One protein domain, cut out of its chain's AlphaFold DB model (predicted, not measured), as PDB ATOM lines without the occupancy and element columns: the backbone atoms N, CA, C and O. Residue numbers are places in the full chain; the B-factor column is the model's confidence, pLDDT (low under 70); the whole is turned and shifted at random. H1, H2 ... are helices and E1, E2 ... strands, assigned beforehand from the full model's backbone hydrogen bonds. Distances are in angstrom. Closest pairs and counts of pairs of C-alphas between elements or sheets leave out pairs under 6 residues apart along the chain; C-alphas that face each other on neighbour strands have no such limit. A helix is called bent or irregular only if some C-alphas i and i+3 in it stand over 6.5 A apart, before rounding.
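What this domain is: This is residues 24 to 100 of the 168 residues of an uncharacterized protein of Ustilago trichophora (UniProt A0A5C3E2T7). A long helix, H1, and a shorter one, H2, lie side by side as a helical hairpin, and along one side of it runs a small ladder of two strands, with E1 packed on H1. E2 pairs with E1, and the last helix, H3, follows E2 directly and comes near H2. The printed part has 77 residues, in the order E1, H1, H2, E2, H3; the sheet, E1 - E2, is antiparallel, and the class is mostly helix. The whole is compact, with a radius of gyration of the C-alphas of 11.9 A, in an elongated outline of 38 by 20 by 20 A.

Where its parts are: Start at Trp 24 and go on to C-alpha 31 at (-17.762, -37.191, 66.051), where E1 begins; it covers residues 31 to 34, 7.0 A from first to last C-alpha. Find C-alpha 39 at (-25.681, -44.379, 58.608); from there H1 runs 24.5 A through residues 39 to 55. H2 takes residues 65 to 75 and is 15.3 A long. E2 is residues 86 to 88, 6.2 A long. H3 follows with no residue between, residues 89 to 100, 15.3 A long, and ends at C-alpha 100 at (-2.562, -46.281, 54.321). H3 is irregular: C-alphas 95 and 98 are 7.1 A apart.

How they stand to each other: Look first at E1 and E2, antiparallel neighbours at 165 degrees. N 32 and O 87 are 2.9 A apart, and N 87 and O 33 are also 2.9 A apart, both within hydrogen-bond range. From E1 to H1 the closest C-alphas are those of Trp 33 and Gly 42, 4.7 A apart. H1 and H2 form a helical hairpin: they touch, closest at the C-alphas of Val 43 and Ala 66, 5.8 A apart, and run opposite ways at a shallow tilt of 31 degrees. H2 and H3 are close but not clearly touching, with the C-alphas of Phe 69 and Trp 92 the closest at 7.3 A; they run opposite ways at a steep tilt of 61 degrees. H1 and H3 are only just apart, at 8.4 A. H1 is also apart from E2, and E1 from H2. Each O i to N i+4 pair is within hydrogen-bond range in H1 and H2, but 6 of 8 are in H3.

The domain as a whole: The two C-alphas farthest apart are those of Gly 57, in the link from H1 to H2, and Arg 81, in the link from H2 to E2, at 38.5 A. The printed part has no cut. The links E1 to H1 and E2 to H3 are tight, the other two are short, and no link is long. The mean pLDDT of the printed part is 88.5; look for values under 70 at residue 24 and residues 81 to 83 of this predicted model.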
ATOM      1  N   TRP A  24      -2.516 -38.730  63.085       58.31
ATOM      2  CA  TRP A  24      -3.934 -39.042  63.048       58.31
ATOM      3  C   TRP A  24      -4.553 -38.316  61.855       58.31
ATOM      4  O   TRP A  24      -4.482 -37.091  61.772       58.31
ATOM      5  N   TYR A  25      -5.117 -39.089  60.924       70.94
ATOM      6  CA  TYR A  25      -5.660 -38.574  59.668       70.94
ATOM      7  C   TYR A  25      -6.787 -37.569  59.952       70.94
ATOM      8  O   TYR A  25      -6.801 -36.473  59.409       70.94
ATOM      9  N   ILE A  26      -7.668 -37.903  60.899       83.69
ATOM     10  CA  ILE A  26      -8.666 -36.997  61.483       83.69
ATOM     11  C   ILE A  26      -8.398 -36.870  62.988       83.69
ATOM     12  O   ILE A  26      -7.955 -37.829  63.626       83.69
ATOM     13  N   ARG A  27      -8.704 -35.707  63.584       85.62
ATOM     14  CA  ARG A  27      -8.679 -35.522  65.046       85.62
ATOM     15  C   ARG A  27      -9.464 -36.644  65.745       85.62
ATOM     16  O   ARG A  27     -10.644 -36.805  65.444       85.62
ATOM     17  N   PRO A  28      -8.856 -37.414  66.665       86.00
ATOM     18  CA  PRO A  28      -9.429 -38.667  67.164       86.00
ATOM     19  C   PRO A  28     -10.736 -38.488  67.943       86.00
ATOM     20  O   PRO A  28     -11.507 -39.433  68.038       86.00
ATOM     21  N   ASP A  29     -10.970 -37.299  68.491       88.50
ATOM     22  CA  ASP A  29     -12.150 -36.894  69.256       88.50
ATOM     23  C   ASP A  29     -13.297 -36.351  68.385       88.50
ATOM     24  O   ASP A  29     -14.335 -35.964  68.911       88.50
ATOM     25  N   ALA A  30     -13.132 -36.291  67.061       89.88
ATOM     26  CA  ALA A  30     -14.181 -35.808  66.172       89.88
ATOM     27  C   ALA A  30     -15.311 -36.840  66.012       89.88
ATOM     28  O   ALA A  30     -15.069 -37.982  65.617       89.88
ATOM     29  N   ALA A  31     -16.549 -36.398  66.237       91.75
ATOM     30  CA  ALA A  31     -17.762 -37.191  66.051       91.75
ATOM     31  C   ALA A  31     -18.053 -37.456  64.566       91.75
ATOM     32  O   ALA A  31     -18.484 -36.555  63.831       91.75
ATOM     33  N   ILE A  32     -17.893 -38.700  64.110       93.38
ATOM     34  CA  ILE A  32     -18.205 -39.086  62.724       93.38
ATOM     35  C   ILE A  32     -19.637 -39.606  62.560       93.38
ATOM     36  O   ILE A  32     -20.188 -39.512  61.465       93.38
ATOM     37  N   TRP A  33     -20.274 -40.070  63.637       95.62
ATOM     38  CA  TRP A  33     -21.693 -40.445  63.659       95.62
ATOM     39  C   TRP A  33     -22.255 -40.390  65.084       95.62
ATOM     40  O   TRP A  33     -21.537 -40.700  66.031       95.62
ATOM     41  N   ASN A  34     -23.532 -40.024  65.231       92.56
ATOM     42  CA  ASN A  34     -24.223 -39.958  66.523       92.56
ATOM     43  C   ASN A  34     -25.407 -40.931  66.594       92.56
ATOM     44  O   ASN A  34     -26.080 -41.183  65.596       92.56
ATOM     45  N   TYR A  35     -25.726 -41.415  67.794       89.94
ATOM     46  CA  TYR A  35     -26.869 -42.296  68.010       89.94
ATOM     47  C   TYR A  35     -28.191 -41.673  67.543       89.94
ATOM     48  O   TYR A  35     -28.499 -40.517  67.830       89.94
ATOM     49  N   GLY A  36     -28.987 -42.474  66.831       86.56
ATOM     50  CA  GLY A  36     -30.247 -42.048  66.216       86.56
ATOM     51  C   GLY A  36     -30.089 -41.407  64.834       86.56
ATOM     52  O   GLY A  36     -31.091 -41.156  64.166       86.56
ATOM     53  N   GLU A  37     -28.859 -41.175  64.372       91.31
ATOM     54  CA  GLU A  37     -28.579 -40.667  63.033       91.31
ATOM     55  C   GLU A  37     -28.571 -41.799  61.991       91.31
ATOM     56  O   GLU A  37     -28.173 -42.933  62.268       91.31
ATOM     57  N   GLN A  38     -28.984 -41.507  60.754       93.12
ATOM     58  CA  GLN A  38     -28.868 -42.474  59.660       93.12
ATOM     59  C   GLN A  38     -27.391 -42.733  59.322       93.12
ATOM     60  O   GLN A  38     -26.580 -41.805  59.284       93.12
ATOM     61  N   ILE A  39     -27.044 -43.989  59.018       93.25
ATOM     62  CA  ILE A  39     -25.681 -44.379  58.608       93.25
ATOM     63  C   ILE A  39     -25.213 -43.556  57.399       93.25
ATOM     64  O   ILE A  39     -24.071 -43.103  57.364       93.25
ATOM     65  N   SER A  40     -26.106 -43.298  56.442       94.88
ATOM     66  CA  SER A  40     -25.837 -42.467  55.262       94.88
ATOM     67  C   SER A  40     -25.329 -41.067  55.622       94.88
ATOM     68  O   SER A  40     -24.414 -40.564  54.971       94.88
ATOM     69  N   THR A  41     -25.862 -40.448  56.679       95.00
ATOM     70  CA  THR A  41     -25.407 -39.133  57.143       95.00
ATOM     71  C   THR A  41     -24.007 -39.208  57.752       95.00
ATOM     72  O   THR A  41     -23.179 -38.335  57.487       95.00
ATOM     73  N   GLY A  42     -23.706 -40.281  58.492       93.88
ATOM     74  CA  GLY A  42     -22.357 -40.555  58.997       93.88
ATOM     75  C   GLY A  42     -21.339 -40.742  57.870       93.88
ATOM     76  O   GLY A  42     -20.275 -40.124  57.887       93.88
ATOM     77  N   VAL A  43     -21.694 -41.508  56.832       95.94
ATOM     78  CA  VAL A  43     -20.857 -41.697  55.633       95.94
ATOM     79  C   VAL A  43     -20.588 -40.364  54.934       95.94
ATOM     80  O   VAL A  43     -19.442 -40.057  54.614       95.94
ATOM     81  N   GLN A  44     -21.615 -39.532  54.729       95.38
ATOM     82  CA  GLN A  44     -21.447 -38.207  54.121       95.38
ATOM     83  C   GLN A  44     -20.564 -37.284  54.967       95.38
ATOM     84  O   GLN A  44     -19.730 -36.561  54.418       95.38
ATOM     85  N   ARG A  45     -20.730 -37.304  56.295       94.50
ATOM     86  CA  ARG A  45     -19.909 -36.511  57.218       94.50
ATOM     87  C   ARG A  45     -18.451 -36.942  57.163       94.50
ATOM     88  O   ARG A  45     -17.579 -36.086  57.035       94.50
ATOM     89  N   LEU A  46     -18.198 -38.248  57.220       94.19
ATOM     90  CA  LEU A  46     -16.854 -38.791  57.114       94.19
ATOM     91  C   LEU A  46     -16.225 -38.412  55.775       94.19
ATOM     92  O   LEU A  46     -15.140 -37.846  55.779       94.19
ATOM     93  N   ASN A  47     -16.926 -38.615  54.655       93.94
ATOM     94  CA  ASN A  47     -16.443 -38.183  53.344       93.94
ATOM     95  C   ASN A  47     -16.077 -36.698  53.351       93.94
ATOM     96  O   ASN A  47     -14.961 -36.366  52.996       93.94
ATOM     97  N   ARG A  48     -16.920 -35.805  53.882       92.81
ATOM     98  CA  ARG A  48     -16.571 -34.379  53.982       92.81
ATOM     99  C   ARG A  48     -15.253 -34.122  54.726       92.81
ATOM    100  O   ARG A  48     -14.495 -33.257  54.298       92.81
ATOM    101  N   PHE A  49     -14.961 -34.854  55.803       90.88
ATOM    102  CA  PHE A  49     -13.659 -34.752  56.473       90.88
ATOM    103  C   PHE A  49     -12.511 -35.233  55.581       90.88
ATOM    104  O   PHE A  49     -11.470 -34.582  55.524       90.88
ATOM    105  N   LEU A  50     -12.699 -36.341  54.861       91.19
ATOM    106  CA  LEU A  50     -11.704 -36.858  53.916       91.19
ATOM    107  C   LEU A  50     -11.445 -35.874  52.763       91.19
ATOM    108  O   LEU A  50     -10.307 -35.720  52.331       91.19
ATOM    109  N   ASP A  51     -12.480 -35.181  52.293       91.44
ATOM    110  CA  ASP A  51     -12.398 -34.165  51.243       91.44
ATOM    111  C   ASP A  51     -11.585 -32.955  51.712       91.44
ATOM    112  O   ASP A  51     -10.655 -32.541  51.026       91.44
ATOM    113  N   GLN A  52     -11.863 -32.455  52.918       89.44
ATOM    114  CA  GLN A  52     -11.103 -31.361  53.533       89.44
ATOM    115  C   GLN A  52      -9.625 -31.721  53.728       89.44
ATOM    116  O   GLN A  52      -8.740 -30.885  53.555       89.44
ATOM    117  N   LEU A  53      -9.338 -32.977  54.073       86.06
ATOM    118  CA  LEU A  53      -7.966 -33.460  54.197       86.06
ATOM    119  C   LEU A  53      -7.273 -33.551  52.837       86.06
ATOM    120  O   LEU A  53      -6.110 -33.170  52.722       86.06
ATOM    121  N   ALA A  54      -7.989 -33.983  51.799       87.31
ATOM    122  CA  ALA A  54      -7.471 -33.983  50.437       87.31
ATOM    123  C   ALA A  54      -7.114 -32.564  49.959       87.31
ATOM    124  O   ALA A  54      -6.050 -32.362  49.377       87.31
ATOM    125  N   GLU A  55      -7.956 -31.572  50.261       88.19
ATOM    126  CA  GLU A  55      -7.686 -30.154  49.979       88.19
ATOM    127  C   GLU A  55      -6.451 -29.631  50.730       88.19
ATOM    128  O   GLU A  55      -5.695 -28.823  50.193       88.19
ATOM    129  N   ALA A  56      -6.197 -30.136  51.939       84.81
ATOM    130  CA  ALA A  56      -4.999 -29.832  52.722       84.81
ATOM    131  C   ALA A  56      -3.738 -30.599  52.263       84.81
ATOM    132  O   ALA A  56      -2.692 -30.500  52.905       84.81
ATOM    133  N   GLY A  57      -3.814 -31.355  51.161       82.75
ATOM    134  CA  GLY A  57      -2.687 -32.078  50.570       82.75
ATOM    135  C   GLY A  57      -2.457 -33.483  51.130       82.75
ATOM    136  O   GLY A  57      -1.458 -34.116  50.789       82.75
ATOM    137  N   TYR A  58      -3.361 -34.000  51.967       84.19
ATOM    138  CA  TYR A  58      -3.289 -35.386  52.428       84.19
ATOM    139  C   TYR A  58      -3.812 -36.350  51.359       84.19
ATOM    140  O   TYR A  58      -4.704 -36.038  50.573       84.19
ATOM    141  N   HIS A  59      -3.277 -37.571  51.341       82.25
ATOM    142  CA  HIS A  59      -3.752 -38.601  50.421       82.25
ATOM    143  C   HIS A  59      -5.199 -38.977  50.740       82.25
ATOM    144  O   HIS A  59      -5.470 -39.486  51.828       82.25
ATOM    145  N   ARG A  60      -6.115 -38.753  49.796       84.69
ATOM    146  CA  ARG A  60      -7.523 -39.126  49.937       84.69
ATOM    147  C   ARG A  60      -7.694 -40.652  49.866       84.69
ATOM    148  O   ARG A  60      -7.233 -41.243  48.891       84.69
ATOM    149  N   PRO A  61      -8.397 -41.277  50.826       86.06
ATOM    150  CA  PRO A  61      -8.751 -42.689  50.754       86.06
ATOM    151  C   PRO A  61      -9.561 -43.044  49.505       86.06
ATOM    152  O   PRO A  61     -10.189 -42.163  48.905       86.06
ATOM    153  N   PRO A  62      -9.637 -44.341  49.150       86.62
ATOM    154  CA  PRO A  62     -10.541 -44.815  48.112       86.62
ATOM    155  C   PRO A  62     -11.981 -44.330  48.351       86.62
ATOM    156  O   PRO A  62     -12.431 -44.307  49.500       86.62
ATOM    157  N   PRO A  63     -12.744 -44.001  47.294       84.75
ATOM    158  CA  PRO A  63     -14.065 -43.375  47.419       84.75
ATOM    159  C   PRO A  63     -15.079 -44.213  48.215       84.75
ATOM    160  O   PRO A  63     -15.995 -43.663  48.820       84.75
ATOM    161  N   ASN A  64     -14.895 -45.535  48.263       91.19
ATOM    162  CA  ASN A  64     -15.778 -46.449  48.989       91.19
ATOM    163  C   ASN A  64     -15.326 -46.728  50.434       91.19
ATOM    164  O   ASN A  64     -16.080 -47.333  51.189       91.19
ATOM    165  N   ALA A  65     -14.144 -46.260  50.855       91.81
ATOM    166  CA  ALA A  65     -13.561 -46.620  52.150       91.81
ATOM    167  C   ALA A  65     -14.440 -46.193  53.339       91.81
ATOM    168  O   ALA A  65     -14.579 -46.938  54.306       91.81
ATOM    169  N   ALA A  66     -15.085 -45.023  53.252       93.94
ATOM    170  CA  ALA A  66     -16.044 -44.579  54.261       93.94
ATOM    171  C   ALA A  66     -17.253 -45.526  54.346       93.94
ATOM    172  O   ALA A  66     -17.644 -45.937  55.436       93.94
ATOM    173  N   GLN A  67     -17.822 -45.923  53.204       95.62
ATOM    174  CA  GLN A  67     -18.951 -46.853  53.168       95.62
ATOM    175  C   GLN A  67     -18.563 -48.228  53.727       95.62
ATOM    176  O   GLN A  67     -19.307 -48.800  54.522       95.62
ATOM    177  N   ASP A  68     -17.390 -48.741  53.358       95.12
ATOM    178  CA  ASP A  68     -16.882 -50.030  53.832       95.12
ATOM    179  C   ASP A  68     -16.640 -50.030  55.343       95.12
ATOM    180  O   ASP A  68     -16.995 -50.994  56.030       95.12
ATOM    181  N   PHE A  69     -16.120 -48.927  55.882       95.44
ATOM    182  CA  PHE A  69     -15.972 -48.730  57.319       95.44
ATOM    183  C   PHE A  69     -17.321 -48.768  58.048       95.44
ATOM    184  O   PHE A  69     -17.477 -49.524  59.009       95.44
ATOM    185  N   PHE A  70     -18.322 -48.017  57.582       95.50
ATOM    186  CA  PHE A  70     -19.650 -48.032  58.202       95.50
ATOM    187  C   PHE A  70     -20.328 -49.405  58.076       95.50
ATOM    188  O   PHE A  70     -20.902 -49.888  59.050       95.50
ATOM    189  N   ASN A  71     -20.182 -50.090  56.940       95.38
ATOM    190  CA  ASN A  71     -20.661 -51.463  56.762       95.38
ATOM    191  C   ASN A  71     -19.984 -52.437  57.743       95.38
ATOM    192  O   ASN A  71     -20.628 -53.349  58.261       95.38
ATOM    193  N   MET A  72     -18.685 -52.272  58.004       94.94
ATOM    194  CA  MET A  72     -17.965 -53.068  59.000       94.94
ATOM    195  C   MET A  72     -18.496 -52.798  60.413       94.94
ATOM    196  O   MET A  72     -18.705 -53.746  61.172       94.94
ATOM    197  N   MET A  73     -18.719 -51.532  60.773       93.81
ATOM    198  CA  MET A  73     -19.245 -51.158  62.091       93.81
ATOM    199  C   MET A  73     -20.674 -51.668  62.309       93.81
ATOM    200  O   MET A  73     -20.993 -52.143  63.400       93.81
ATOM    201  N   ASP A  74     -21.496 -51.667  61.261       92.75
ATOM    202  CA  ASP A  74     -22.846 -52.230  61.290       92.75
ATOM    203  C   ASP A  74     -22.827 -53.746  61.519       92.75
ATOM    204  O   ASP A  74     -23.465 -54.250  62.443       92.75
ATOM    205  N   ARG A  75     -21.974 -54.482  60.789       92.81
ATOM    206  CA  ARG A  75     -21.777 -55.929  61.010       92.81
ATOM    207  C   ARG A  75     -21.268 -56.265  62.413       92.81
ATOM    208  O   ARG A  75     -21.529 -57.358  62.905       92.81
ATOM    209  N   ARG A  76     -20.536 -55.349  63.058       89.88
ATOM    210  CA  ARG A  76     -20.084 -55.480  64.456       89.88
ATOM    211  C   ARG A  76     -21.183 -55.169  65.479       89.88
ATOM    212  O   ARG A  76     -20.945 -55.318  66.673       89.88
ATOM    213  N   GLY A  77     -22.361 -54.737  65.033       88.62
ATOM    214  CA  GLY A  77     -23.484 -54.383  65.894       88.62
ATOM    215  C   GLY A  77     -23.336 -53.022  66.577       88.62
ATOM    216  O   GLY A  77     -24.057 -52.755  67.537       88.62
ATOM    217  N   PHE A  78     -22.437 -52.151  66.101       87.75
ATOM    218  CA  PHE A  78     -22.155 -50.867  66.752       87.75
ATOM    219  C   PHE A  78     -23.385 -49.946  66.802       87.75
ATOM    220  O   PHE A  78     -23.582 -49.229  67.778       87.75
ATOM    221  N   PHE A  79     -24.241 -50.007  65.778       87.19
ATOM    222  CA  PHE A  79     -25.434 -49.162  65.643       87.19
ATOM    223  C   PHE A  79     -26.700 -49.756  66.289       87.19
ATOM    224  O   PHE A  79     -27.798 -49.230  66.108       87.19
ATOM    225  N   THR A  80     -26.581 -50.858  67.037       81.62
ATOM    226  CA  THR A  80     -27.723 -51.496  67.712       81.62
ATOM    227  C   THR A  80     -28.073 -50.811  69.042       81.62
ATOM    228  O   THR A  80     -27.260 -50.107  69.644       81.62
ATOM    229  N   ARG A  81     -29.315 -50.994  69.517       64.44
ATOM    230  CA  ARG A  81     -29.797 -50.448  70.802       64.44
ATOM    231  C   ARG A  81     -28.961 -51.029  71.953       64.44
ATOM    232  O   ARG A  81     -29.141 -52.189  72.306       64.44
ATOM    233  N   GLY A  82     -28.068 -50.221  72.523       66.69
ATOM    234  CA  GLY A  82     -27.123 -50.627  73.576       66.69
ATOM    235  C   GLY A  82     -25.645 -50.440  73.214       66.69
ATOM    236  O   GLY A  82     -24.790 -50.675  74.064       66.69
ATOM    237  N   GLY A  83     -25.344 -50.016  71.981       67.94
ATOM    238  CA  GLY A  83     -24.002 -49.620  71.554       67.94
ATOM    239  C   GLY A  83     -23.547 -48.262  72.103       67.94
ATOM    240  O   GLY A  83     -24.192 -47.655  72.960       67.94
ATOM    241  N   ALA A  84     -22.412 -47.777  71.594       73.06
ATOM    242  CA  ALA A  84     -21.904 -46.454  71.937       73.06
ATOM    243  C   ALA A  84     -22.828 -45.350  71.395       73.06
ATOM    244  O   ALA A  84     -23.402 -45.469  70.312       73.06
ATOM    245  N   ASN A  85     -22.933 -44.244  72.137       84.69
ATOM    246  CA  ASN A  85     -23.748 -43.092  71.734       84.69
ATOM    247  C   ASN A  85     -23.170 -42.338  70.527       84.69
ATOM    248  O   ASN A  85     -23.873 -41.549  69.899       84.69
ATOM    249  N   GLU A  86     -21.894 -42.554  70.223       90.31
ATOM    250  CA  GLU A  86     -21.146 -41.824  69.213       90.31
ATOM    251  C   GLU A  86     -20.065 -42.735  68.630       90.31
ATOM    252  O   GLU A  86     -19.453 -43.529  69.347       90.31
ATOM    253  N   LEU A  87     -19.834 -42.605  67.327       92.12
ATOM    254  CA  LEU A  87     -18.671 -43.154  66.650       92.12
ATOM    255  C   LEU A  87     -17.667 -42.021  66.445       92.12
ATOM    256  O   LEU A  87     -18.009 -41.009  65.823       92.12
ATOM    257  N   GLN A  88     -16.446 -42.191  66.947       93.38
ATOM    258  CA  GLN A  88     -15.401 -41.179  66.852       93.38
ATOM    259  C   GLN A  88     -14.483 -41.454  65.654       93.38
ATOM    260  O   GLN A  88     -14.455 -42.526  65.044       93.38
ATOM    261  N   ALA A  89     -13.709 -40.445  65.274       91.19
ATOM    262  CA  ALA A  89     -12.731 -40.587  64.207       91.19
ATOM    263  C   ALA A  89     -11.534 -41.462  64.614       91.19
ATOM    264  O   ALA A  89     -10.787 -41.926  63.753       91.19
ATOM    265  N   ARG A  90     -11.344 -41.729  65.913       91.12
ATOM    266  CA  ARG A  90     -10.354 -42.696  66.398       91.12
ATOM    267  C   ARG A  90     -10.570 -44.074  65.771       91.12
ATOM    268  O   ARG A  90      -9.608 -44.677  65.302       91.12
ATOM    269  N   GLU A  91     -11.807 -44.562  65.739       92.06
ATOM    270  CA  GLU A  91     -12.158 -45.860  65.158       92.06
ATOM    271  C   GLU A  91     -11.855 -45.892  63.658       92.06
ATOM    272  O   GLU A  91     -11.324 -46.882  63.154       92.06
ATOM    273  N   TRP A  92     -12.133 -44.787  62.964       92.81
ATOM    274  CA  TRP A  92     -11.762 -44.615  61.561       92.81
ATOM    275  C   TRP A  92     -10.245 -44.681  61.363       92.81
ATOM    276  O   TRP A  92      -9.766 -45.419  60.505       92.81
ATOM    277  N   ASN A  93      -9.479 -43.945  62.170       91.00
ATOM    278  CA  ASN A  93      -8.027 -43.911  62.047       91.00
ATOM    279  C   ASN A  93      -7.410 -45.303  62.252       91.00
ATOM    280  O   ASN A  93      -6.530 -45.691  61.489       91.00
ATOM    281  N   PHE A  94      -7.909 -46.081  63.221       90.38
ATOM    282  CA  PHE A  94      -7.478 -47.470  63.419       90.38
ATOM    283  C   PHE A  94      -7.827 -48.376  62.237       90.38
ATOM    284  O   PHE A  94      -7.026 -49.226  61.859       90.38
ATOM    285  N   TYR A  95      -9.015 -48.208  61.653       91.12
ATOM    286  CA  TYR A  95      -9.425 -48.965  60.472       91.12
ATOM    287  C   TYR A  95      -8.556 -48.643  59.249       91.12
ATOM    288  O   TYR A  95      -8.152 -49.546  58.520       91.12
ATOM    289  N   TYR A  96      -8.263 -47.360  59.029       88.62
ATOM    290  CA  TYR A  96      -7.610 -46.894  57.810       88.62
ATOM    291  C   TYR A  96      -6.081 -47.019  57.841       88.62
ATOM    292  O   TYR A  96      -5.461 -47.176  56.791       88.62
ATOM    293  N   GLN A  97      -5.467 -47.001  59.027       87.75
ATOM    294  CA  GLN A  97      -4.016 -47.099  59.195       87.75
ATOM    295  C   GLN A  97      -3.352 -48.217  58.361       87.75
ATOM    296  O   GLN A  97      -2.448 -47.896  57.588       87.75
ATOM    297  N   PRO A  98      -3.774 -49.496  58.430       87.19
ATOM    298  CA  PRO A  98      -3.112 -50.556  57.663       87.19
ATOM    299  C   PRO A  98      -3.240 -50.373  56.142       87.19
ATOM    300  O   PRO A  98      -2.319 -50.718  55.401       87.19
ATOM    301  N   ILE A  99      -4.358 -49.807  55.670       85.62
ATOM    302  CA  ILE A  99      -4.591 -49.517  54.245       85.62
ATOM    303  C   ILE A  99      -3.623 -48.425  53.784       85.62
ATOM    304  O   ILE A  99      -2.981 -48.543  52.739       85.62
ATOM    305  N   PHE A 100      -3.472 -47.382  54.596       84.69
ATOM    306  CA  PHE A 100      -2.562 -46.281  54.321       84.69
ATOM    307  C   PHE A 100      -1.089 -46.717  54.315       84.69
ATOM    308  O   PHE A 100      -0.342 -46.358  53.407       84.69
TER     309      PHE A 100